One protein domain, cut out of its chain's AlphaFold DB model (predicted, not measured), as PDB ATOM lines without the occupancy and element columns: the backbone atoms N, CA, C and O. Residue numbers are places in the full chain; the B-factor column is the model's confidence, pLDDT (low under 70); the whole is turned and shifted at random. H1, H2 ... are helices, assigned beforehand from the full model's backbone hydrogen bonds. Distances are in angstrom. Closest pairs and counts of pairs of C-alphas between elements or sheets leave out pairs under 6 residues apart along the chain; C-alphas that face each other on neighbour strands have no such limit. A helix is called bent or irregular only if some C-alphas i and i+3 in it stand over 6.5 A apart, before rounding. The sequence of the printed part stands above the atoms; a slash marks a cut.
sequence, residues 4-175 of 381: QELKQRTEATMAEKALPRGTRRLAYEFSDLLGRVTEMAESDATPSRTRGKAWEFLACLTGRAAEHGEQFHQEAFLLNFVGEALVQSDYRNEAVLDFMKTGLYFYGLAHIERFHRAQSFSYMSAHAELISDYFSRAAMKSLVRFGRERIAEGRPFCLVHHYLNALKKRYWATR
ATOM      1  N   GLN A   4       7.109 -17.827  52.599       85.06
ATOM      2  CA  GLN A   4       6.571 -16.658  51.913       85.06
ATOM      3  C   GLN A   4       7.572 -15.497  51.885       85.06
ATOM      4  O   GLN A   4       7.735 -14.852  50.852       85.06
ATOM      5  N   GLU A   5       8.315 -15.303  52.973       84.56
ATOM      6  CA  GLU A   5       9.408 -14.332  53.045       84.56
ATOM      7  C   GLU A   5      10.546 -14.705  52.072       84.56
ATOM      8  O   GLU A   5      11.062 -13.847  51.357       84.56
ATOM      9  N   LEU A   6      10.888 -15.995  51.962       83.88
ATOM     10  CA  LEU A   6      11.885 -16.483  51.003       83.88
ATOM     11  C   LEU A   6      11.472 -16.229  49.539       83.88
ATOM     12  O   LEU A   6      12.301 -15.816  48.720       83.88
ATOM     13  N   LYS A   7      10.192 -16.446  49.209       85.06
ATOM     14  CA  LYS A   7       9.638 -16.145  47.878       85.06
ATOM     15  C   LYS A   7       9.729 -14.647  47.570       85.06
ATOM     16  O   LYS A   7      10.316 -14.279  46.556       85.06
ATOM     17  N   GLN A   8       9.275 -13.794  48.488       85.56
ATOM     18  CA  GLN A   8       9.322 -12.333  48.326       85.56
ATOM     19  C   GLN A   8      10.749 -11.804  48.130       85.56
ATOM     20  O   GLN A   8      10.996 -10.968  47.261       85.56
ATOM     21  N   ARG A   9      11.724 -12.311  48.895       82.31
ATOM     22  CA  ARG A   9      13.137 -11.921  48.734       82.31
ATOM     23  C   ARG A   9      13.718 -12.363  47.387       82.31
ATOM     24  O   ARG A   9      14.472 -11.620  46.753       82.31
ATOM     25  N   THR A  10      13.331 -13.546  46.913       83.31
ATOM     26  CA  THR A  10      13.722 -14.037  45.583       83.31
ATOM     27  C   THR A  10      13.141 -13.151  44.478       83.31
ATOM     28  O   THR A  10      13.859 -12.776  43.553       83.31
ATOM     29  N   GLU A  11      11.880 -12.739  44.605       85.06
ATOM     30  CA  GLU A  11      11.226 -11.804  43.683       85.06
ATOM     31  C   GLU A  11      11.889 -10.425  43.660       85.06
ATOM     32  O   GLU A  11      12.157  -9.890  42.581       85.06
ATOM     33  N   ALA A  12      12.246  -9.888  44.828       83.69
ATOM     34  CA  ALA A  12      13.002  -8.643  44.924       83.69
ATOM     35  C   ALA A  12      14.350  -8.737  44.183       83.69
ATOM     36  O   ALA A  12      14.691  -7.853  43.396       83.69
ATOM     37  N   THR A  13      15.063  -9.857  44.345       80.00
ATOM     38  CA  THR A  13      16.334 -10.131  43.647       80.00
ATOM     39  C   THR A  13      16.150 -10.190  42.124       80.00
ATOM     40  O   THR A  13      16.984  -9.694  41.369       80.00
ATOM     41  N   MET A  14      15.047 -10.765  41.633       80.31
ATOM     42  CA  MET A  14      14.743 -10.781  40.196       80.31
ATOM     43  C   MET A  14      14.514  -9.371  39.631       80.31
ATOM     44  O   MET A  14      14.939  -9.075  38.507       80.31
ATOM     45  N   ALA A  15      13.847  -8.509  40.402       81.12
ATOM     46  CA  ALA A  15      13.496  -7.147  40.009       81.12
ATOM     47  C   ALA A  15      14.679  -6.162  40.078       81.12
ATOM     48  O   ALA A  15      14.645  -5.102  39.440       81.12
ATOM     49  N   GLU A  16      15.746  -6.504  40.804       81.62
ATOM     50  CA  GLU A  16      16.896  -5.631  41.012       81.62
ATOM     51  C   GLU A  16      17.764  -5.497  39.749       81.62
ATOM     52  O   GLU A  16      18.648  -6.301  39.448       81.62
ATOM     53  N   LYS A  17      17.533  -4.422  38.987       74.75
ATOM     54  CA  LYS A  17      18.230  -4.155  37.715       74.75
ATOM     55  C   LYS A  17      19.750  -4.010  37.848       74.75
ATOM     56  O   LYS A  17      20.442  -4.199  36.850       74.75
ATOM     57  N   ALA A  18      20.249  -3.678  39.041       77.75
ATOM     58  CA  ALA A  18      21.675  -3.536  39.324       77.75
ATOM     59  C   ALA A  18      22.426  -4.880  39.324       77.75
ATOM     60  O   ALA A  18      23.640  -4.900  39.123       77.75
ATOM     61  N   LEU A  19      21.721  -6.005  39.498       72.56
ATOM     62  CA  LEU A  19      22.348  -7.321  39.553       72.56
ATOM     63  C   LEU A  19      22.739  -7.856  38.163       72.56
ATOM     64  O   LEU A  19      22.019  -7.643  37.167       72.56
ATOM     65  N   PRO A  20      23.844  -8.630  38.080       74.38
ATOM     66  CA  PRO A  20      24.235  -9.333  36.867       74.38
ATOM     67  C   PRO A  20      23.083 -10.145  36.268       74.38
ATOM     68  O   PRO A  20      22.239 -10.712  36.966       74.38
ATOM     69  N   ARG A  21      23.054 -10.233  34.934       73.19
ATOM     70  CA  ARG A  21      22.017 -10.989  34.208       73.19
ATOM     71  C   ARG A  21      21.981 -12.466  34.621       73.19
ATOM     72  O   ARG A  21      20.900 -13.047  34.643       73.19
ATOM     73  N   GLY A  22      23.139 -13.043  34.953       69.88
ATOM     74  CA  GLY A  22      23.243 -14.391  35.515       69.88
ATOM     75  C   GLY A  22      22.440 -14.504  36.805       69.88
ATOM     76  O   GLY A  22      21.502 -15.298  36.865       69.88
ATOM     77  N   THR A  23      22.745 -13.657  37.789       73.56
ATOM     78  CA  THR A  23      22.136 -13.678  39.127       73.56
ATOM     79  C   THR A  23      20.619 -13.628  39.050       73.56
ATOM     80  O   THR A  23      19.934 -14.473  39.621       73.56
ATOM     81  N   ARG A  24      20.090 -12.703  38.242       78.44
ATOM     82  CA  ARG A  24      18.648 -12.581  38.007       78.44
ATOM     83  C   ARG A  24      18.049 -13.813  37.336       78.44
ATOM     84  O   ARG A  24      16.944 -14.215  37.687       78.44
ATOM     85  N   ARG A  25      18.768 -14.441  36.398       81.38
ATOM     86  CA  ARG A  25      18.314 -15.694  35.781       81.38
ATOM     87  C   ARG A  25      18.259 -16.827  36.803       81.38
ATOM     88  O   ARG A  25      17.279 -17.554  36.806       81.38
ATOM     89  N   LEU A  26      19.250 -16.966  37.681       79.19
ATOM     90  CA  LEU A  26      19.226 -18.012  38.710       79.19
ATOM     91  C   LEU A  26      18.123 -17.783  39.741       79.19
ATOM     92  O   LEU A  26      17.477 -18.740  40.143       79.19
ATOM     93  N   ALA A  27      17.888 -16.529  40.131       83.44
ATOM     94  CA  ALA A  27      16.767 -16.176  40.996       83.44
ATOM     95  C   ALA A  27      15.422 -16.551  40.350       83.44
ATOM     96  O   ALA A  27      14.554 -17.087  41.032       83.44
ATOM     97  N   TYR A  28      15.278 -16.366  39.033       86.62
ATOM     98  CA  TYR A  28      14.103 -16.820  38.283       86.62
ATOM     99  C   TYR A  28      13.926 -18.341  38.317       86.62
ATOM    100  O   TYR A  28      12.859 -18.821  38.690       86.62
ATOM    101  N   GLU A  29      14.974 -19.103  37.993       87.25
ATOM    102  CA  GLU A  29      14.920 -20.574  38.049       87.25
ATOM    103  C   GLU A  29      14.637 -21.075  39.476       87.25
ATOM    104  O   GLU A  29      13.938 -22.065  39.675       87.25
ATOM    105  N   PHE A  30      15.164 -20.385  40.491       88.69
ATOM    106  CA  PHE A  30      14.899 -20.718  41.886       88.69
ATOM    107  C   PHE A  30      13.454 -20.418  42.289       88.69
ATOM    108  O   PHE A  30      12.836 -21.206  43.000       88.69
ATOM    109  N   SER A  31      12.900 -19.301  41.818       89.31
ATOM    110  CA  SER A  31      11.497 -18.958  42.036       89.31
ATOM    111  C   SER A  31      10.567 -20.003  41.413       89.31
ATOM    112  O   SER A  31       9.615 -20.431  42.063       89.31
ATOM    113  N   ASP A  32      10.865 -20.454  40.191       90.75
ATOM    114  CA  ASP A  32      10.121 -21.530  39.523       90.75
ATOM    115  C   ASP A  32      10.224 -22.851  40.303       90.75
ATOM    116  O   ASP A  32       9.210 -23.491  40.585       90.75
ATOM    117  N   LEU A  33      11.428 -23.214  40.768       91.62
ATOM    118  CA  LEU A  33      11.632 -24.367  41.649       91.62
ATOM    119  C   LEU A  33      10.756 -24.285  42.909       91.62
ATOM    120  O   LEU A  33      10.054 -25.244  43.232       91.62
ATOM    121  N   LEU A  34      10.793 -23.157  43.625       92.25
ATOM    122  CA  LEU A  34       9.988 -22.963  44.832       92.25
ATOM    123  C   LEU A  34       8.494 -23.082  44.528       92.25
ATOM    124  O   LEU A  34       7.779 -23.719  45.299       92.25
ATOM    125  N   GLY A  35       8.030 -22.501  43.419       91.12
ATOM    126  CA  GLY A  35       6.645 -22.596  42.961       91.12
ATOM    127  C   GLY A  35       6.207 -24.046  42.776       91.12
ATOM    128  O   GLY A  35       5.305 -24.505  43.474       91.12
ATOM    129  N   ARG A  36       6.921 -24.793  41.927       92.12
ATOM    130  CA  ARG A  36       6.601 -26.194  41.609       92.12
ATOM    131  C   ARG A  36       6.652 -27.106  42.833       92.12
ATOM    132  O   ARG A  36       5.802 -27.977  42.997       92.12
ATOM    133  N   VAL A  37       7.646 -26.930  43.707       92.50
ATOM    134  CA  VAL A  37       7.764 -27.760  44.917       92.50
ATOM    135  C   VAL A  37       6.680 -27.423  45.936       92.50
ATOM    136  O   VAL A  37       6.153 -28.342  46.557       92.50
ATOM    137  N   THR A  38       6.304 -26.146  46.071       93.56
ATOM    138  CA  THR A  38       5.174 -25.744  46.927       93.56
ATOM    139  C   THR A  38       3.874 -26.358  46.418       93.56
ATOM    140  O   THR A  38       3.173 -27.013  47.180       93.56
ATOM    141  N   GLU A  39       3.595 -26.228  45.120       93.19
ATOM    142  CA  GLU A  39       2.383 -26.771  44.501       93.19
ATOM    143  C   GLU A  39       2.280 -28.287  44.707       93.19
ATOM    144  O   GLU A  39       1.235 -28.797  45.107       93.19
ATOM    145  N   MET A  40       3.377 -29.025  44.526       90.69
ATOM    146  CA  MET A  40       3.399 -30.459  44.826       90.69
ATOM    147  C   MET A  40       3.210 -30.770  46.311       90.69
ATOM    148  O   MET A  40       2.601 -31.786  46.635       90.69
ATOM    149  N   ALA A  41       3.765 -29.957  47.213       91.88
ATOM    150  CA  ALA A  41       3.645 -30.165  48.654       91.88
ATOM    151  C   ALA A  41       2.205 -29.940  49.150       91.88
ATOM    152  O   ALA A  41       1.758 -30.625  50.074       91.88
ATOM    153  N   GLU A  42       1.485 -29.014  48.517       92.94
ATOM    154  CA  GLU A  42       0.109 -28.630  48.849       92.94
ATOM    155  C   GLU A  42      -0.942 -29.472  48.110       92.94
ATOM    156  O   GLU A  42      -2.020 -29.715  48.644       92.94
ATOM    157  N   SER A  43      -0.634 -29.971  46.911       92.75
ATOM    158  CA  SER A  43      -1.587 -30.696  46.067       92.75
ATOM    159  C   SER A  43      -1.984 -32.058  46.639       92.75
ATOM    160  O   SER A  43      -1.166 -32.976  46.736       92.75
ATOM    161  N   ASP A  44      -3.277 -32.243  46.911       90.44
ATOM    162  CA  ASP A  44      -3.842 -33.520  47.366       90.44
ATOM    163  C   ASP A  44      -3.729 -34.656  46.336       90.44
ATOM    164  O   ASP A  44      -3.777 -35.828  46.711       90.44
ATOM    165  N   ALA A  45      -3.503 -34.331  45.057       89.56
ATOM    166  CA  ALA A  45      -3.211 -35.318  44.016       89.56
ATOM    167  C   ALA A  45      -1.802 -35.927  44.156       89.56
ATOM    168  O   ALA A  45      -1.522 -36.997  43.610       89.56
ATOM    169  N   THR A  46      -0.905 -35.274  44.901       88.38
ATOM    170  CA  THR A  46       0.452 -35.766  45.140       88.38
ATOM    171  C   THR A  46       0.448 -36.816  46.260       88.38
ATOM    172  O   THR A  46      -0.075 -36.561  47.353       88.38
ATOM    173  N   PRO A  47       1.085 -37.992  46.062       92.88
ATOM    174  CA  PRO A  47       1.176 -39.020  47.096       92.88
ATOM    175  C   PRO A  47       1.697 -38.458  48.424       92.88
ATOM    176  O   PRO A  47       2.687 -37.724  48.443       92.88
ATOM    177  N   SER A  48       1.075 -38.841  49.543       90.94
ATOM    178  CA  SER A  48       1.375 -38.309  50.887       90.94
ATOM    179  C   SER A  48       2.864 -38.366  51.243       90.94
ATOM    180  O   SER A  48       3.430 -37.400  51.746       90.94
ATOM    181  N   ARG A  49       3.537 -39.470  50.897       88.69
ATOM    182  CA  ARG A  49       4.985 -39.630  51.090       88.69
ATOM    183  C   ARG A  49       5.805 -38.598  50.309       88.69
ATOM    184  O   ARG A  49       6.824 -38.129  50.805       88.69
ATOM    185  N   THR A  50       5.393 -38.271  49.087       87.81
ATOM    186  CA  THR A  50       6.071 -37.275  48.244       87.81
ATOM    187  C   THR A  50       5.820 -35.864  48.766       87.81
ATOM    188  O   THR A  50       6.768 -35.084  48.817       87.81
ATOM    189  N   ARG A  51       4.598 -35.571  49.233       91.94
ATOM    190  CA  ARG A  51       4.272 -34.309  49.916       91.94
ATOM    191  C   ARG A  51       5.128 -34.085  51.155       91.94
ATOM    192  O   ARG A  51       5.723 -33.024  51.291       91.94
ATOM    193  N   GLY A  52       5.256 -35.103  52.010       91.00
ATOM    194  CA  GLY A  52       6.091 -35.030  53.213       91.00
ATOM    195  C   GLY A  52       7.538 -34.653  52.894       91.00
ATOM    196  O   GLY A  52       8.071 -33.707  53.462       91.00
ATOM    197  N   LYS A  53       8.145 -35.307  51.895       91.19
ATOM    198  CA  LYS A  53       9.514 -34.975  51.471       91.19
ATOM    199  C   LYS A  53       9.649 -33.589  50.835       91.19
ATOM    200  O   LYS A  53      10.693 -32.962  50.974       91.19
ATOM    201  N   ALA A  54       8.626 -33.125  50.116       91.81
ATOM    202  CA  ALA A  54       8.616 -31.774  49.560       91.81
ATOM    203  C   ALA A  54       8.591 -30.726  50.685       91.81
ATOM    204  O   ALA A  54       9.374 -29.780  50.651       91.81
ATOM    205  N   TRP A  55       7.779 -30.940  51.727       94.50
ATOM    206  CA  TRP A  55       7.771 -30.091  52.921       94.50
ATOM    207  C   TRP A  55       9.096 -30.118  53.682       94.50
ATOM    208  O   TRP A  55       9.604 -29.059  54.039       94.50
ATOM    209  N   GLU A  56       9.695 -31.295  53.877       93.25
ATOM    210  CA  GLU A  56      11.027 -31.422  54.485       93.25
ATOM    211  C   GLU A  56      12.086 -30.643  53.694       93.25
ATOM    212  O   GLU A  56      12.881 -29.906  54.273       93.25
ATOM    213  N   PHE A  57      12.074 -30.748  52.363       93.75
ATOM    214  CA  PHE A  57      12.984 -30.000  51.499       93.75
ATOM    215  C   PHE A  57      12.802 -28.482  51.626       93.75
ATOM    216  O   PHE A  57      13.789 -27.757  51.773       93.75
ATOM    217  N   LEU A  58      11.556 -27.997  51.602       92.81
ATOM    218  CA  LEU A  58      11.253 -26.574  51.770       92.81
ATOM    219  C   LEU A  58      11.669 -26.068  53.156       92.81
ATOM    220  O   LEU A  58      12.231 -24.979  53.249       92.81
ATOM    221  N   ALA A  59      11.465 -26.862  54.209       91.75
ATOM    222  CA  ALA A  59      11.892 -26.530  55.567       91.75
ATOM    223  C   ALA A  59      13.423 -26.442  55.692       91.75
ATOM    224  O   ALA A  59      13.945 -25.507  56.300       91.75
ATOM    225  N   CYS A  60      14.162 -27.370  55.074       90.38
ATOM    226  CA  CYS A  60      15.622 -27.290  55.007       90.38
ATOM    227  C   CYS A  60      16.078 -26.010  54.290       90.38
ATOM    228  O   CYS A  60      16.975 -25.317  54.772       90.38
ATOM    229  N   LEU A  61      15.454 -25.670  53.157       88.69
ATOM    230  CA  LEU A  61      15.783 -24.458  52.406       88.69
ATOM    231  C   LEU A  61      15.547 -23.184  53.217       88.69
ATOM    232  O   LEU A  61      16.427 -22.327  53.270       88.69
ATOM    233  N   THR A  62      14.383 -23.050  53.852       88.44
ATOM    234  CA  THR A  62      14.048 -21.858  54.643       88.44
ATOM    235  C   THR A  62      14.915 -21.739  55.894       88.44
ATOM    236  O   THR A  62      15.316 -20.627  56.242       88.44
ATOM    237  N   GLY A  63      15.271 -22.865  56.523       86.69
ATOM    238  CA  GLY A  63      16.232 -22.916  57.627       86.69
ATOM    239  C   GLY A  63      17.609 -22.388  57.218       86.69
ATOM    240  O   GLY A  63      18.113 -21.445  57.823       86.69
ATOM    241  N   ARG A  64      18.178 -22.908  56.123       81.94
ATOM    242  CA  ARG A  64      19.481 -22.448  55.603       81.94
ATOM    243  C   ARG A  64      19.467 -20.994  55.174       81.94
ATOM    244  O   ARG A  64      20.394 -20.239  55.451       81.94
ATOM    245  N   ALA A  65      18.398 -20.581  54.516       80.81
ATOM    246  CA  ALA A  65      18.259 -19.208  54.088       80.81
ATOM    247  C   ALA A  65      18.152 -18.244  55.292       80.81
ATOM    248  O   ALA A  65      18.655 -17.125  55.225       80.81
ATOM    249  N   ALA A  66      17.578 -18.685  56.420       82.12
ATOM    250  CA  ALA A  66      17.581 -17.922  57.668       82.12
ATOM    251  C   ALA A  66      18.977 -17.833  58.311       82.12
ATOM    252  O   ALA A  66      19.344 -16.769  58.799       82.12
ATOM    253  N   GLU A  67      19.759 -18.917  58.284       81.69
ATOM    254  CA  GLU A  67      21.129 -18.956  58.826       81.69
ATOM    255  C   GLU A  67      22.091 -18.021  58.076       81.69
ATOM    256  O   GLU A  67      22.969 -17.414  58.687       81.69
ATOM    257  N   HIS A  68      21.929 -17.892  56.757       73.56
ATOM    258  CA  HIS A  68      22.873 -17.173  55.895       73.56
ATOM    259  C   HIS A  68      22.438 -15.751  55.498       73.56
ATOM    260  O   HIS A  68      23.233 -15.007  54.915       73.56
ATOM    261  N   GLY A  69      21.206 -15.343  55.822       73.88
ATOM    262  CA  GLY A  69      20.723 -13.974  55.627       73.88
ATOM    263  C   GLY A  69      20.866 -13.476  54.182       73.88
ATOM    264  O   GLY A  69      20.393 -14.110  53.242       73.88
ATOM    265  N   GLU A  70      21.519 -12.329  53.985       67.44
ATOM    266  CA  GLU A  70      21.665 -11.688  52.664       67.44
ATOM    267  C   GLU A  70      22.611 -12.426  51.705       67.44
ATOM    268  O   GLU A  70      22.514 -12.270  50.488       67.44
ATOM    269  N   GLN A  71      23.494 -13.290  52.216       67.69
ATOM    270  CA  GLN A  71      24.377 -14.103  51.368       67.69
ATOM    271  C   GLN A  71      23.596 -15.152  50.566       67.69
ATOM    272  O   GLN A  71      24.134 -15.735  49.623       67.69
ATOM    273  N   PHE A  72      22.318 -15.354  50.906       61.84
ATOM    274  CA  PHE A  72      21.431 -16.310  50.269       61.84
ATOM    275  C   PHE A  72      21.335 -16.145  48.743       61.84
ATOM    276  O   PHE A  72      21.320 -17.133  48.010       61.84
ATOM    277  N   HIS A  73      21.337 -14.898  48.256       60.16
ATOM    278  CA  HIS A  73      21.139 -14.575  46.838       60.16
ATOM    279  C   HIS A  73      22.425 -14.519  46.004       60.16
ATOM    280  O   HIS A  73      22.377 -14.265  44.798       60.16
ATOM    281  N   GLN A  74      23.583 -14.796  46.604       68.81
ATOM    282  CA  GLN A  74      24.808 -14.948  45.834       68.81
ATOM    283  C   GLN A  74      24.762 -16.257  45.035       68.81
ATOM    284  O   GLN A  74      24.467 -17.330  45.555       68.81
ATOM    285  N   GLU A  75      25.092 -16.176  43.750       63.56
ATOM    286  CA  GLU A  75      24.904 -17.252  42.768       63.56
ATOM    287  C   GLU A  75      25.537 -18.591  43.184       63.56
ATOM    288  O   GLU A  75      24.931 -19.656  43.066       63.56
ATOM    289  N   ALA A  76      26.761 -18.529  43.718       60.62
ATOM    290  CA  ALA A  76      27.494 -19.698  44.192       60.62
ATOM    291  C   ALA A  76      26.882 -20.312  45.461       60.62
ATOM    292  O   ALA A  76      27.070 -21.498  45.720       60.62
ATOM    293  N   PHE A  77      26.156 -19.519  46.247       69.81
ATOM    294  CA  PHE A  77      25.567 -19.931  47.513       69.81
ATOM    295  C   PHE A  77      24.198 -20.585  47.313       69.81
ATOM    296  O   PHE A  77      23.932 -21.625  47.905       69.81
ATOM    297  N   LEU A  78      23.387 -20.073  46.386       78.31
ATOM    298  CA  LEU A  78      22.050 -20.596  46.088       78.31
ATOM    299  C   LEU A  78      22.061 -22.073  45.659       78.31
ATOM    300  O   LEU A  78      21.294 -22.892  46.167       78.31
ATOM    301  N   LEU A  79      23.004 -22.443  44.788       82.25
ATOM    302  CA  LEU A  79      23.238 -23.837  44.393       82.25
ATOM    303  C   LEU A  79      23.703 -24.719  45.556       82.25
ATOM    304  O   LEU A  79      23.372 -25.904  45.604       82.25
ATOM    305  N   ASN A  80      24.463 -24.160  46.498       81.12
ATOM    306  CA  ASN A  80      24.904 -24.898  47.675       81.12
ATOM    307  C   ASN A  80      23.747 -25.130  48.645       81.12
ATOM    308  O   ASN A  80      23.592 -26.256  49.100       81.12
ATOM    309  N   PHE A  81      22.884 -24.139  48.888       85.44
ATOM    310  CA  PHE A  81      21.719 -24.315  49.762       85.44
ATOM    311  C   PHE A  81      20.733 -25.333  49.206       85.44
ATOM    312  O   PHE A  81      20.287 -26.213  49.940       85.44
ATOM    313  N   VAL A  82      20.441 -25.272  47.904       88.44
ATOM    314  CA  VAL A  82      19.592 -26.276  47.248       88.44
ATOM    315  C   VAL A  82      20.241 -27.658  47.300       88.44
ATOM    316  O   VAL A  82      19.564 -28.641  47.596       88.44
ATOM    317  N   GLY A  83      21.557 -27.740  47.085       87.88
ATOM    318  CA  GLY A  83      22.312 -28.981  47.224       87.88
ATOM    319  C   GLY A  83      22.265 -29.566  48.637       87.88
ATOM    320  O   GLY A  83      22.049 -30.764  48.795       87.88
ATOM    321  N   GLU A  84      22.428 -28.745  49.670       86.12
ATOM    322  CA  GLU A  84      22.349 -29.185  51.063       86.12
ATOM    323  C   GLU A  84      20.932 -29.608  51.461       86.12
ATOM    324  O   GLU A  84      20.759 -30.687  52.031       86.12
ATOM    325  N   ALA A  85      19.914 -28.820  51.107       89.19
ATOM    326  CA  ALA A  85      18.518 -29.158  51.375       89.19
ATOM    327  C   ALA A  85      18.111 -30.470  50.693       89.19
ATOM    328  O   ALA A  85      17.438 -31.310  51.292       89.19
ATOM    329  N   LEU A  86      18.581 -30.696  49.465       89.69
ATOM    330  CA  LEU A  86      18.418 -31.958  48.750       89.69
ATOM    331  C   LEU A  86      19.057 -33.138  49.503       89.69
ATOM    332  O   LEU A  86      18.448 -34.205  49.607       89.69
ATOM    333  N   VAL A  87      20.281 -32.971  50.010       88.50
ATOM    334  CA  VAL A  87      21.013 -34.024  50.736       88.50
ATOM    335  C   VAL A  87      20.306 -34.389  52.042       88.50
ATOM    336  O   VAL A  87      20.174 -35.576  52.361       88.50
ATOM    337  N   GLN A  88      19.835 -33.378  52.773       87.12
ATOM    338  CA  GLN A  88      19.151 -33.553  54.052       87.12
ATOM    339  C   GLN A  88      17.774 -34.211  53.877       87.12
ATOM    340  O   GLN A  88      17.496 -35.215  54.528       87.12
ATOM    341  N   SER A  89      16.957 -33.724  52.940       88.25
ATOM    342  CA  SER A  89      15.582 -34.217  52.715       88.25
ATOM    343  C   SER A  89      15.473 -35.478  51.839       88.25
ATOM    344  O   SER A  89      14.417 -36.103  51.750       88.25
ATOM    345  N   ASP A  90      16.537 -35.872  51.131       84.94
ATOM    346  CA  ASP A  90      16.481 -36.905  50.078       84.94
ATOM    347  C   ASP A  90      15.496 -36.613  48.935       84.94
ATOM    348  O   ASP A  90      14.985 -37.537  48.278       84.94
ATOM    349  N   TYR A  91      15.150 -35.346  48.725       87.56
ATOM    350  CA  TYR A  91      14.050 -34.989  47.846       87.56
ATOM    351  C   TYR A  91      14.475 -34.876  46.379       87.56
ATOM    352  O   TYR A  91      14.907 -33.836  45.897       87.56
ATOM    353  N   ARG A  92      14.346 -35.979  45.635       83.06
ATOM    354  CA  ARG A  92      14.772 -36.063  44.227       83.06
ATOM    355  C   ARG A  92      13.582 -35.867  43.291       83.06
ATOM    356  O   ARG A  92      12.887 -36.836  42.983       83.06
ATOM    357  N   ASN A  93      13.389 -34.634  42.836       86.38
ATOM    358  CA  ASN A  93      12.354 -34.247  41.879       86.38
ATOM    359  C   ASN A  93      12.968 -33.624  40.614       86.38
ATOM    360  O   ASN A  93      14.051 -33.048  40.680       86.38
ATOM    361  N   GLU A  94      12.281 -33.746  39.480       84.44
ATOM    362  CA  GLU A  94      12.699 -33.187  38.188       84.44
ATOM    363  C   GLU A  94      12.948 -31.676  38.253       84.44
ATOM    364  O   GLU A  94      14.004 -31.232  37.820       84.44
ATOM    365  N   ALA A  95      12.089 -30.910  38.931       86.12
ATOM    366  CA  ALA A  95      12.285 -29.470  39.105       86.12
ATOM    367  C   ALA A  95      13.612 -29.141  39.816       86.12
ATOM    368  O   ALA A  95      14.315 -28.201  39.445       86.12
ATOM    369  N   VAL A  96      13.996 -29.946  40.817       87.38
ATOM    370  CA  VAL A  96      15.287 -29.795  41.510       87.38
ATOM    371  C   VAL A  96      16.436 -30.129  40.560       87.38
ATOM    372  O   VAL A  96      17.441 -29.424  40.538       87.38
ATOM    373  N   LEU A  97      16.305 -31.191  39.761       84.38
ATOM    374  CA  LEU A  97      17.327 -31.585  38.790       84.38
ATOM    375  C   LEU A  97      17.532 -30.508  37.719       84.38
ATOM    376  O   LEU A  97      18.678 -30.163  37.435       84.38
ATOM    377  N   ASP A  98      16.451 -29.943  37.185       84.75
ATOM    378  CA  ASP A  98      16.482 -28.896  36.163       84.75
ATOM    379  C   ASP A  98      17.121 -27.609  36.681       84.75
ATOM    380  O   ASP A  98      18.011 -27.049  36.028       84.75
ATOM    381  N   PHE A  99      16.738 -27.178  37.889       88.31
ATOM    382  CA  PHE A  99      17.364 -26.038  38.556       88.31
ATOM    383  C   PHE A  99      18.876 -26.251  38.691       88.31
ATOM    384  O   PHE A  99      19.682 -25.391  38.329       88.31
ATOM    385  N   MET A 100      19.279 -27.426  39.176       86.38
ATOM    386  CA  MET A 100      20.682 -27.719  39.442       86.38
ATOM    387  C   MET A 100      21.493 -27.850  38.149       86.38
ATOM    388  O   MET A 100      22.612 -27.340  38.083       86.38
ATOM    389  N   LYS A 101      20.924 -28.470  37.108       82.25
ATOM    390  CA  LYS A 101      21.518 -28.570  35.768       82.25
ATOM    391  C   LYS A 101      21.774 -27.184  35.189       82.25
ATOM    392  O   LYS A 101      22.882 -26.896  34.737       82.25
ATOM    393  N   THR A 102      20.769 -26.315  35.252       82.81
ATOM    394  CA  THR A 102      20.839 -24.941  34.748       82.81
ATOM    395  C   THR A 102      21.860 -24.123  35.526       82.81
ATOM    396  O   THR A 102      22.732 -23.481  34.935       82.81
ATOM    397  N   GLY A 103      21.820 -24.187  36.856       80.94
ATOM    398  CA  GLY A 103      22.766 -23.456  37.682       80.94
ATOM    399  C   GLY A 103      24.204 -23.950  37.504       80.94
ATOM    400  O   GLY A 103      25.101 -23.134  37.317       80.94
ATOM    401  N   LEU A 104      24.466 -25.258  37.466       80.50
ATOM    402  CA  LEU A 104      25.827 -25.744  37.206       80.50
ATOM    403  C   LEU A 104      26.295 -25.470  35.774       80.50
ATOM    404  O   LEU A 104      27.481 -25.209  35.589       80.50
ATOM    405  N   TYR A 105      25.400 -25.416  34.783       77.25
ATOM    406  CA  TYR A 105      25.754 -24.939  33.447       77.25
ATOM    407  C   TYR A 105      26.271 -23.502  33.481       77.25
ATOM    408  O   TYR A 105      27.398 -23.251  33.066       77.25
ATOM    409  N   PHE A 106      25.507 -22.556  34.022       74.94
ATOM    410  CA  PHE A 106      25.909 -21.150  33.975       74.94
ATOM    411  C   PHE A 106      27.015 -20.797  34.983       74.94
ATOM    412  O   PHE A 106      27.953 -20.076  34.643       74.94
ATOM    413  N   TYR A 107      26.963 -21.340  36.200       73.81
ATOM    414  CA  TYR A 107      27.894 -20.983  37.280       73.81
ATOM    415  C   TYR A 107      29.093 -21.903  37.395       73.81
ATOM    416  O   TYR A 107      30.189 -21.440  37.723       73.81
ATOM    417  N   GLY A 108      28.925 -23.188  37.082       72.00
ATOM    418  CA  GLY A 108      30.051 -24.113  36.977       72.00
ATOM    419  C   GLY A 108      31.039 -23.639  35.915       72.00
ATOM    420  O   GLY A 108      32.239 -23.594  36.183       72.00
ATOM    421  N   LEU A 109      30.541 -23.164  34.765       67.75
ATOM    422  CA  LEU A 109      31.372 -22.584  33.706       67.75
ATOM    423  C   LEU A 109      32.160 -21.357  34.178       67.75
ATOM    424  O   LEU A 109      33.377 -21.329  34.012       67.75
ATOM    425  N   ALA A 110      31.510 -20.389  34.829       69.31
ATOM    426  CA  ALA A 110      32.192 -19.201  35.347       69.31
ATOM    427  C   ALA A 110      33.292 -19.555  36.369       69.31
ATOM    428  O   ALA A 110      34.374 -18.960  36.367       69.31
ATOM    429  N   HIS A 111      33.055 -20.553  37.225       68.12
ATOM    430  CA  HIS A 111      34.080 -21.054  38.141       68.12
ATOM    431  C   HIS A 111      35.230 -21.747  37.398       68.12
ATOM    432  O   HIS A 111      36.394 -21.463  37.686       68.12
ATOM    433  N   ILE A 112      34.945 -22.597  36.411       63.69
ATOM    434  CA  ILE A 112      35.968 -23.261  35.586       63.69
ATOM    435  C   ILE A 112      36.827 -22.235  34.843       63.69
ATOM    436  O   ILE A 112      38.055 -22.336  34.861       63.69
ATOM    437  N   GLU A 113      36.211 -21.227  34.227       64.12
ATOM    438  CA  GLU A 113      36.918 -20.154  33.526       64.12
ATOM    439  C   GLU A 113      37.855 -19.388  34.460       64.12
ATOM    440  O   GLU A 113      38.989 -19.093  34.080       64.12
ATOM    441  N   ARG A 114      37.431 -19.115  35.702       65.44
ATOM    442  CA  ARG A 114      38.281 -18.470  36.716       65.44
ATOM    443  C   ARG A 114      39.488 -19.329  37.098       65.44
ATOM    444  O   ARG A 114      40.580 -18.781  37.225       65.44
ATOM    445  N   PHE A 115      39.322 -20.646  37.243       57.53
ATOM    446  CA  PHE A 115      40.402 -21.552  37.658       57.53
ATOM    447  C   PHE A 115      41.339 -21.984  36.518       57.53
ATOM    448  O   PHE A 115      42.509 -22.275  36.764       57.53
ATOM    449  N   HIS A 116      40.861 -22.028  35.272       60.44
ATOM    450  CA  HIS A 116      41.562 -22.696  34.170       60.44
ATOM    451  C   HIS A 116      41.583 -21.882  32.867       60.44
ATOM    452  O   HIS A 116      41.491 -22.459  31.784       60.44
ATOM    453  N   ARG A 117      41.771 -20.552  32.949       53.19
ATOM    454  CA  ARG A 117      41.770 -19.593  31.814       53.19
ATOM    455  C   ARG A 117      42.512 -20.040  30.536       53.19
ATOM    456  O   ARG A 117      42.158 -19.586  29.457       53.19
ATOM    457  N   ALA A 118      43.508 -20.927  30.621       48.88
ATOM    458  CA  ALA A 118      44.256 -21.443  29.466       48.88
ATOM    459  C   ALA A 118      43.660 -22.708  28.790       48.88
ATOM    460  O   ALA A 118      44.078 -23.058  27.690       48.88
ATOM    461  N   GLN A 119      42.705 -23.408  29.419       54.38
ATOM    462  CA  GLN A 119      42.125 -24.686  28.950       54.38
ATOM    463  C   GLN A 119      40.585 -24.685  28.891       54.38
ATOM    464  O   GLN A 119      39.975 -25.713  28.578       54.38
ATOM    465  N   SER A 120      39.954 -23.539  29.172       55.12
ATOM    466  CA  SER A 120      38.500 -23.404  29.332       55.12
ATOM    467  C   SER A 120      37.716 -23.915  28.126       55.12
ATOM    468  O   SER A 120      36.745 -24.632  28.303       55.12
ATOM    469  N   PHE A 121      38.172 -23.663  26.898       53.00
ATOM    470  CA  PHE A 121      37.384 -23.988  25.704       53.00
ATOM    471  C   PHE A 121      37.172 -25.498  25.481       53.00
ATOM    472  O   PHE A 121      36.096 -25.917  25.067       53.00
ATOM    473  N   SER A 122      38.181 -26.344  25.718       57.09
ATOM    474  CA  SER A 122      38.013 -27.808  25.625       57.09
ATOM    475  C   SER A 122      37.222 -28.367  26.803       57.09
ATOM    476  O   SER A 122      36.459 -29.311  26.626       57.09
ATOM    477  N   TYR A 123      37.375 -27.758  27.981       60.12
ATOM    478  CA  TYR A 123      36.568 -28.091  29.147       60.12
ATOM    479  C   TYR A 123      35.096 -27.721  28.934       60.12
ATOM    480  O   TYR A 123      34.243 -28.500  29.319       60.12
ATOM    481  N   MET A 124      34.787 -26.604  28.271       59.16
ATOM    482  CA  MET A 124      33.419 -26.123  28.036       59.16
ATOM    483  C   MET A 124      32.561 -27.075  27.194       59.16
ATOM    484  O   MET A 124      31.404 -27.300  27.534       59.16
ATOM    485  N   SER A 125      33.099 -27.646  26.109       58.94
ATOM    486  CA  SER A 125      32.337 -28.591  25.275       58.94
ATOM    487  C   SER A 125      32.099 -29.918  26.000       58.94
ATOM    488  O   SER A 125      30.965 -30.378  26.056       58.94
ATOM    489  N   ALA A 126      33.133 -30.471  26.644       63.56
ATOM    490  CA  ALA A 126      32.994 -31.671  27.474       63.56
ATOM    491  C   ALA A 126      32.078 -31.428  28.689       63.56
ATOM    492  O   ALA A 126      31.385 -32.327  29.148       63.56
ATOM    493  N   HIS A 127      32.038 -30.201  29.209       71.06
ATOM    494  CA  HIS A 127      31.196 -29.826  30.338       71.06
ATOM    495  C   HIS A 127      29.709 -29.957  30.017       71.06
ATOM    496  O   HIS A 127      28.975 -30.488  30.838       71.06
ATOM    497  N   ALA A 128      29.253 -29.525  28.837       68.38
ATOM    498  CA  ALA A 128      27.838 -29.622  28.467       68.38
ATOM    499  C   ALA A 128      27.335 -31.082  28.425       68.38
ATOM    500  O   ALA A 128      26.243 -31.382  28.915       68.38
ATOM    501  N   GLU A 129      28.156 -31.995  27.905       66.19
ATOM    502  CA  GLU A 129      27.869 -33.434  27.886       66.19
ATOM    503  C   GLU A 129      27.924 -34.025  29.304       66.19
ATOM    504  O   GLU A 129      26.966 -34.648  29.763       66.19
ATOM    505  N   LEU A 130      28.981 -33.727  30.068       72.31
ATOM    506  CA  LEU A 130      29.161 -34.241  31.429       72.31
ATOM    507  C   LEU A 130      28.141 -33.690  32.440       72.31
ATOM    508  O   LEU A 130      27.833 -34.367  33.421       72.31
ATOM    509  N   ILE A 131      27.602 -32.484  32.223       75.00
ATOM    510  CA  ILE A 131      26.435 -31.963  32.955       75.00
ATOM    511  C   ILE A 131      25.282 -32.945  32.824       75.00
ATOM    512  O   ILE A 131      24.698 -33.333  33.833       75.00
ATOM    513  N   SER A 132      24.949 -33.334  31.595       71.00
ATOM    514  CA  SER A 132      23.787 -34.183  31.337       71.00
ATOM    515  C   SER A 132      23.952 -35.551  32.002       71.00
ATOM    516  O   SER A 132      23.022 -36.036  32.644       71.00
ATOM    517  N   ASP A 133      25.165 -36.100  31.984       73.19
ATOM    518  CA  ASP A 133      25.476 -37.357  32.664       73.19
ATOM    519  C   ASP A 133      25.408 -37.257  34.196       73.19
ATOM    520  O   ASP A 133      24.864 -38.142  34.867       73.19
ATOM    521  N   TYR A 134      25.973 -36.196  34.780       76.62
ATOM    522  CA  TYR A 134      26.074 -36.041  36.235       76.62
ATOM    523  C   TYR A 134      24.760 -35.596  36.888       76.62
ATOM    524  O   TYR A 134      24.537 -35.841  38.073       76.62
ATOM    525  N   PHE A 135      23.871 -34.974  36.118       75.56
ATOM    526  CA  PHE A 135      22.519 -34.643  36.563       75.56
ATOM    527  C   PHE A 135      21.477 -35.698  36.239       75.56
ATOM    528  O   PHE A 135      20.300 -35.519  36.552       75.56
ATOM    529  N   SER A 136      21.902 -36.843  35.705       78.94
ATOM    530  CA  SER A 136      21.047 -38.020  35.673       78.94
ATOM    531  C   SER A 136      20.573 -38.375  37.085       78.94
ATOM    532  O   SER A 136      21.273 -38.200  38.091       78.94
ATOM    533  N   ARG A 137      19.368 -38.948  37.174       77.44
ATOM    534  CA  ARG A 137      18.785 -39.372  38.454       77.44
ATOM    535  C   ARG A 137      19.734 -40.276  39.243       77.44
ATOM    536  O   ARG A 137      19.776 -40.164  40.464       77.44
ATOM    537  N   ALA A 138      20.478 -41.153  38.563       81.56
ATOM    538  CA  ALA A 138      21.451 -42.071  39.154       81.56
ATOM    539  C   ALA A 138      22.648 -41.336  39.777       81.56
ATOM    540  O   ALA A 138      22.963 -41.564  40.949       81.56
ATOM    541  N   ALA A 139      23.267 -40.418  39.034       80.75
ATOM    542  CA  ALA A 139      24.374 -39.614  39.534       80.75
ATOM    543  C   ALA A 139      23.940 -38.731  40.715       80.75
ATOM    544  O   ALA A 139      24.646 -38.672  41.725       80.75
ATOM    545  N   MET A 140      22.717 -38.191  40.674       81.62
ATOM    546  CA  MET A 140      22.149 -37.469  41.811       81.62
ATOM    547  C   MET A 140      22.001 -38.354  43.057       81.62
ATOM    548  O   MET A 140      22.309 -37.914  44.163       81.62
ATOM    549  N   LYS A 141      21.593 -39.627  42.913       85.19
ATOM    550  CA  LYS A 141      21.546 -40.559  44.060       85.19
ATOM    551  C   LYS A 141      22.923 -40.722  44.704       85.19
ATOM    552  O   LYS A 141      23.022 -40.750  45.929       85.19
ATOM    553  N   SER A 142      23.962 -40.850  43.879       86.31
ATOM    554  CA  SER A 142      25.341 -41.011  44.343       86.31
ATOM    555  C   SER A 142      25.827 -39.763  45.082       86.31
ATOM    556  O   SER A 142      26.390 -39.871  46.171       86.31
ATOM    557  N   LEU A 143      25.536 -38.582  44.535       85.31
ATOM    558  CA  LEU A 143      25.900 -37.301  45.131       85.31
ATOM    559  C   LEU A 143      25.193 -37.063  46.468       85.31
ATOM    560  O   LEU A 143      25.836 -36.639  47.422       85.31
ATOM    561  N   VAL A 144      23.902 -37.398  46.563       87.75
ATOM    562  CA  VAL A 144      23.147 -37.327  47.822       87.75
ATOM    563  C   VAL A 144      23.741 -38.256  48.874       87.75
ATOM    564  O   VAL A 144      23.938 -37.839  50.012       87.75
ATOM    565  N   ARG A 145      24.068 -39.501  48.506       89.12
ATOM    566  CA  ARG A 145      24.718 -40.449  49.424       89.12
ATOM    567  C   ARG A 145      26.049 -39.895  49.942       89.12
ATOM    568  O   ARG A 145      26.251 -39.851  51.148       89.12
ATOM    569  N   PHE A 146      26.902 -39.405  49.049       88.06
ATOM    570  CA  PHE A 146      28.188 -38.816  49.424       88.06
ATOM    571  C   PHE A 146      28.028 -37.558  50.295       88.06
ATOM    572  O   PHE A 146      28.754 -37.364  51.266       88.06
ATOM    573  N   GLY A 147      27.058 -36.697  49.974       87.88
ATOM    574  CA  GLY A 147      26.749 -35.519  50.782       87.88
ATOM    575  C   GLY A 147      26.305 -35.891  52.195       87.88
ATOM    576  O   GLY A 147      26.743 -35.261  53.152       87.88
ATOM    577  N   ARG A 148      25.501 -36.950  52.342       89.19
ATOM    578  CA  ARG A 148      25.074 -37.454  53.656       89.19
ATOM    579  C   ARG A 148      26.243 -37.922  54.497       89.19
ATOM    580  O   ARG A 148      26.313 -37.552  55.661       89.19
ATOM    581  N   GLU A 149      27.155 -38.690  53.908       89.44
ATOM    582  CA  GLU A 149      28.379 -39.138  54.578       89.44
ATOM    583  C   GLU A 149      29.185 -37.932  55.082       89.44
ATOM    584  O   GLU A 149      29.540 -37.868  56.253       89.44
ATOM    585  N   ARG A 150      29.373 -36.905  54.241       85.50
ATOM    586  CA  ARG A 150      30.079 -35.676  54.635       85.50
ATOM    587  C   ARG A 150      29.391 -34.920  55.766       85.50
ATOM    588  O   ARG A 150      30.068 -34.523  56.709       85.50
ATOM    589  N   ILE A 151      28.077 -34.723  55.678       83.19
ATOM    590  CA  ILE A 151      27.316 -34.020  56.717       83.19
ATOM    591  C   ILE A 151      27.355 -34.810  58.031       83.19
ATOM    592  O   ILE A 151      27.574 -34.214  59.083       83.19
ATOM    593  N   ALA A 152      27.219 -36.139  57.980       86.38
ATOM    594  CA  ALA A 152      27.325 -37.007  59.154       86.38
ATOM    595  C   ALA A 152      28.723 -36.955  59.799       86.38
ATOM    596  O   ALA A 152      28.840 -37.005  61.019       86.38
ATOM    597  N   GLU A 153      29.777 -36.787  58.998       88.81
ATOM    598  CA  GLU A 153      31.154 -36.561  59.457       88.81
ATOM    599  C   GLU A 153      31.416 -35.125  59.968       88.81
ATOM    600  O   GLU A 153      32.554 -34.791  60.302       88.81
ATOM    601  N   GLY A 154      30.410 -34.241  59.981       83.12
ATOM    602  CA  GLY A 154      30.571 -32.829  60.346       83.12
ATOM    603  C   GLY A 154      31.374 -32.014  59.326       83.12
ATOM    604  O   GLY A 154      31.900 -30.948  59.644       83.12
ATOM    605  N   ARG A 155      31.512 -32.511  58.092       80.56
ATOM    606  CA  ARG A 155      32.263 -31.850  57.021       80.56
ATOM    607  C   ARG A 155      31.337 -31.013  56.140       80.56
ATOM    608  O   ARG A 155      30.234 -31.452  55.817       80.56
ATOM    609  N   PRO A 156      31.807 -29.851  55.653       76.06
ATOM    610  CA  PRO A 156      31.021 -29.029  54.744       76.06
ATOM    611  C   PRO A 156      30.778 -29.763  53.420       76.06
ATOM    612  O   PRO A 156      31.670 -30.444  52.893       76.06
ATOM    613  N   PHE A 157      29.574 -29.589  52.873       81.56
ATOM    614  CA  PHE A 157      29.173 -30.102  51.569       81.56
ATOM    615  C   PHE A 157      28.842 -28.934  50.639       81.56
ATOM    616  O   PHE A 157      27.838 -28.257  50.798       81.56
ATOM    617  N   CYS A 158      29.688 -28.714  49.634       81.12
ATOM    618  CA  CYS A 158      29.447 -27.714  48.599       81.12
ATOM    619  C   CYS A 158      29.186 -28.433  47.278       81.12
ATOM    620  O   CYS A 158      30.091 -29.053  46.708       81.12
ATOM    621  N   LEU A 159      27.947 -28.346  46.791       82.00
ATOM    622  CA  LEU A 159      27.525 -28.994  45.555       82.00
ATOM    623  C   LEU A 159      28.446 -28.624  44.392       82.00
ATOM    624  O   LEU A 159      28.963 -29.508  43.711       82.00
ATOM    625  N   VAL A 160      28.670 -27.321  44.192       79.25
ATOM    626  CA  VAL A 160      29.477 -26.803  43.082       79.25
ATOM    627  C   VAL A 160      30.900 -27.352  43.167       79.25
ATOM    628  O   VAL A 160      31.431 -27.854  42.182       79.25
ATOM    629  N   HIS A 161      31.511 -27.340  44.353       79.62
ATOM    630  CA  HIS A 161      32.857 -27.871  44.559       79.62
ATOM    631  C   HIS A 161      32.950 -29.368  44.237       79.62
ATOM    632  O   HIS A 161      33.859 -29.798  43.520       79.62
ATOM    633  N   HIS A 162      32.026 -30.175  44.761       80.38
ATOM    634  CA  HIS A 162      32.040 -31.622  44.550       80.38
ATOM    635  C   HIS A 162      31.767 -31.991  43.099       80.38
ATOM    636  O   HIS A 162      32.459 -32.847  42.549       80.38
ATOM    637  N   TYR A 163      30.836 -31.283  42.470       81.06
ATOM    638  CA  TYR A 163      30.576 -31.385  41.050       81.06
ATOM    639  C   TYR A 163      31.818 -31.069  40.215       81.06
ATOM    640  O   TYR A 163      32.266 -31.915  39.445       81.06
ATOM    641  N   LEU A 164      32.432 -29.898  40.410       77.69
ATOM    642  CA  LEU A 164      33.621 -29.482  39.662       77.69
ATOM    643  C   LEU A 164      34.789 -30.456  39.854       77.69
ATOM    644  O   LEU A 164      35.503 -30.771  38.904       77.69
ATOM    645  N   ASN A 165      34.970 -30.989  41.064       76.69
ATOM    646  CA  ASN A 165      35.978 -32.009  41.323       76.69
ATOM    647  C   ASN A 165      35.663 -33.343  40.641       76.69
ATOM    648  O   ASN A 165      36.577 -33.990  40.130       76.69
ATOM    649  N   ALA A 166      34.401 -33.766  40.620       76.88
ATOM    650  CA  ALA A 166      33.987 -34.977  39.924       76.88
ATOM    651  C   ALA A 166      34.140 -34.825  38.408       76.88
ATOM    652  O   ALA A 166      34.699 -35.710  37.769       76.88
ATOM    653  N   LEU A 167      33.751 -33.679  37.851       74.50
ATOM    654  CA  LEU A 167      34.004 -33.333  36.459       74.50
ATOM    655  C   LEU A 167      35.486 -33.320  36.133       74.50
ATOM    656  O   LEU A 167      35.885 -33.861  35.114       74.50
ATOM    657  N   LYS A 168      36.319 -32.721  36.988       73.38
ATOM    658  CA  LYS A 168      37.770 -32.732  36.808       73.38
ATOM    659  C   LYS A 168      38.281 -34.169  36.777       73.38
ATOM    660  O   LYS A 168      39.014 -34.521  35.861       73.38
ATOM    661  N   LYS A 169      37.886 -35.003  37.745       74.31
ATOM    662  CA  LYS A 169      38.261 -36.424  37.789       74.31
ATOM    663  C   LYS A 169      37.798 -37.164  36.542       74.31
ATOM    664  O   LYS A 169      38.602 -37.881  35.968       74.31
ATOM    665  N   ARG A 170      36.551 -36.961  36.115       70.25
ATOM    666  CA  ARG A 170      35.970 -37.621  34.948       70.25
ATOM    667  C   ARG A 170      36.587 -37.134  33.650       70.25
ATOM    668  O   ARG A 170      36.925 -37.956  32.832       70.25
ATOM    669  N   TYR A 171      36.861 -35.844  33.502       69.44
ATOM    670  CA  TYR A 171      37.633 -35.321  32.380       69.44
ATOM    671  C   TYR A 171      39.010 -35.981  32.307       69.44
ATOM    672  O   TYR A 171      39.423 -36.422  31.244       69.44
ATOM    673  N   TRP A 172      39.725 -36.087  33.432       63.41
ATOM    674  CA  TRP A 172      41.015 -36.780  33.455       63.41
ATOM    675  C   TRP A 172      40.891 -38.293  33.282       63.41
ATOM    676  O   TRP A 172      41.841 -38.894  32.796       63.41
ATOM    677  N   ALA A 173      39.764 -38.891  33.674       66.00
ATOM    678  CA  ALA A 173      39.441 -40.286  33.412       66.00
ATOM    679  C   ALA A 173      39.171 -40.485  31.926       66.00
ATOM    680  O   ALA A 173      39.869 -41.276  31.347       66.00
ATOM    681  N   THR A 174      38.319 -39.692  31.278       61.50
ATOM    682  CA  THR A 174      38.085 -39.717  29.828       61.50
ATOM    683  C   THR A 174      39.351 -39.410  29.044       61.50
ATOM    684  O   THR A 174      39.617 -40.058  28.051       61.50
ATOM    685  N   ARG A 175      40.202 -38.480  29.493       60.09
ATOM    686  CA  ARG A 175      41.524 -38.273  28.880       60.09
ATOM    687  C   ARG A 175      42.424 -39.489  29.025       60.09
ATOM    688  O   ARG A 175      43.174 -39.781  28.102       60.09
TER     689      ARG A 175
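Overview. This is residues 4 to 175 of the 381 residues of an uncharacterized protein of Planctomycetes bacterium (UniProt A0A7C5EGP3). An up-and-down bundle of four helices, H2 to H5, makes the core, with H1 folded back along H2 on one side. H5 runs on beyond the bundle, H6 folds back along it, H8 packs across these two, and H7 crosses H4 near Val 87. The printed part has 172 residues with eight named helices, H1 to H8 in order, and no named strand: all helix. It is compact, with a radius of gyration of the C-alphas of 16.2 A and spans of 49 by 38 by 31 A.

Along the chain. H1, residues 4 to 15, begins at C-alpha 4 (6.571, -16.658, 51.913). H2 is residues 21 to 42, 31.7 A long; H3, residues 48 to 73, 31.1 A, is irregular, with C-alphas 67 and 70 9.5 A apart. H4 is residues 75 to 89, H5 94 to 115, 30.1 A, H6 120 to 134, H7 137 to 152. H8, residues 159 to 175, ends at C-alpha 175 (41.524, -38.273, 28.880).

Arrangement. H1 and H2 form a hairpin, closest at the C-alphas of Met 14 and Arg 24, 4.8 A. H4, the hub, touches H3 at Cys 60 and Ala 85, closest C-alphas 5.0 A apart. H4 and H7 touch about perpendicular, 85 degrees, closest at C-alphas 87 and 144, 4.9 A. H5 and H6 form a hairpin at a shallow tilt of 21 degrees, closest at C-alphas 113 and 120, 5.5 A. H6 touches H8, closest at C-alphas 130 and 167, 7.0 A. Every O i to N i+4 pair is within hydrogen-bond range in H1, H2, H7 and H8, against 18 of 22 in H3, 9 of 11 in H4, 16 of 18 in H5 and 7 of 11 in H6.

Size, cuts and confidence. The C-alphas farthest apart, Asp 44 and Ala 118, are 52.7 A apart. The printed part has no cut and no long link. Residues 114 to 119 stand free. Mean pLDDT of the printed part is 79.6; 34 residues are under 70, among them 109 to 126.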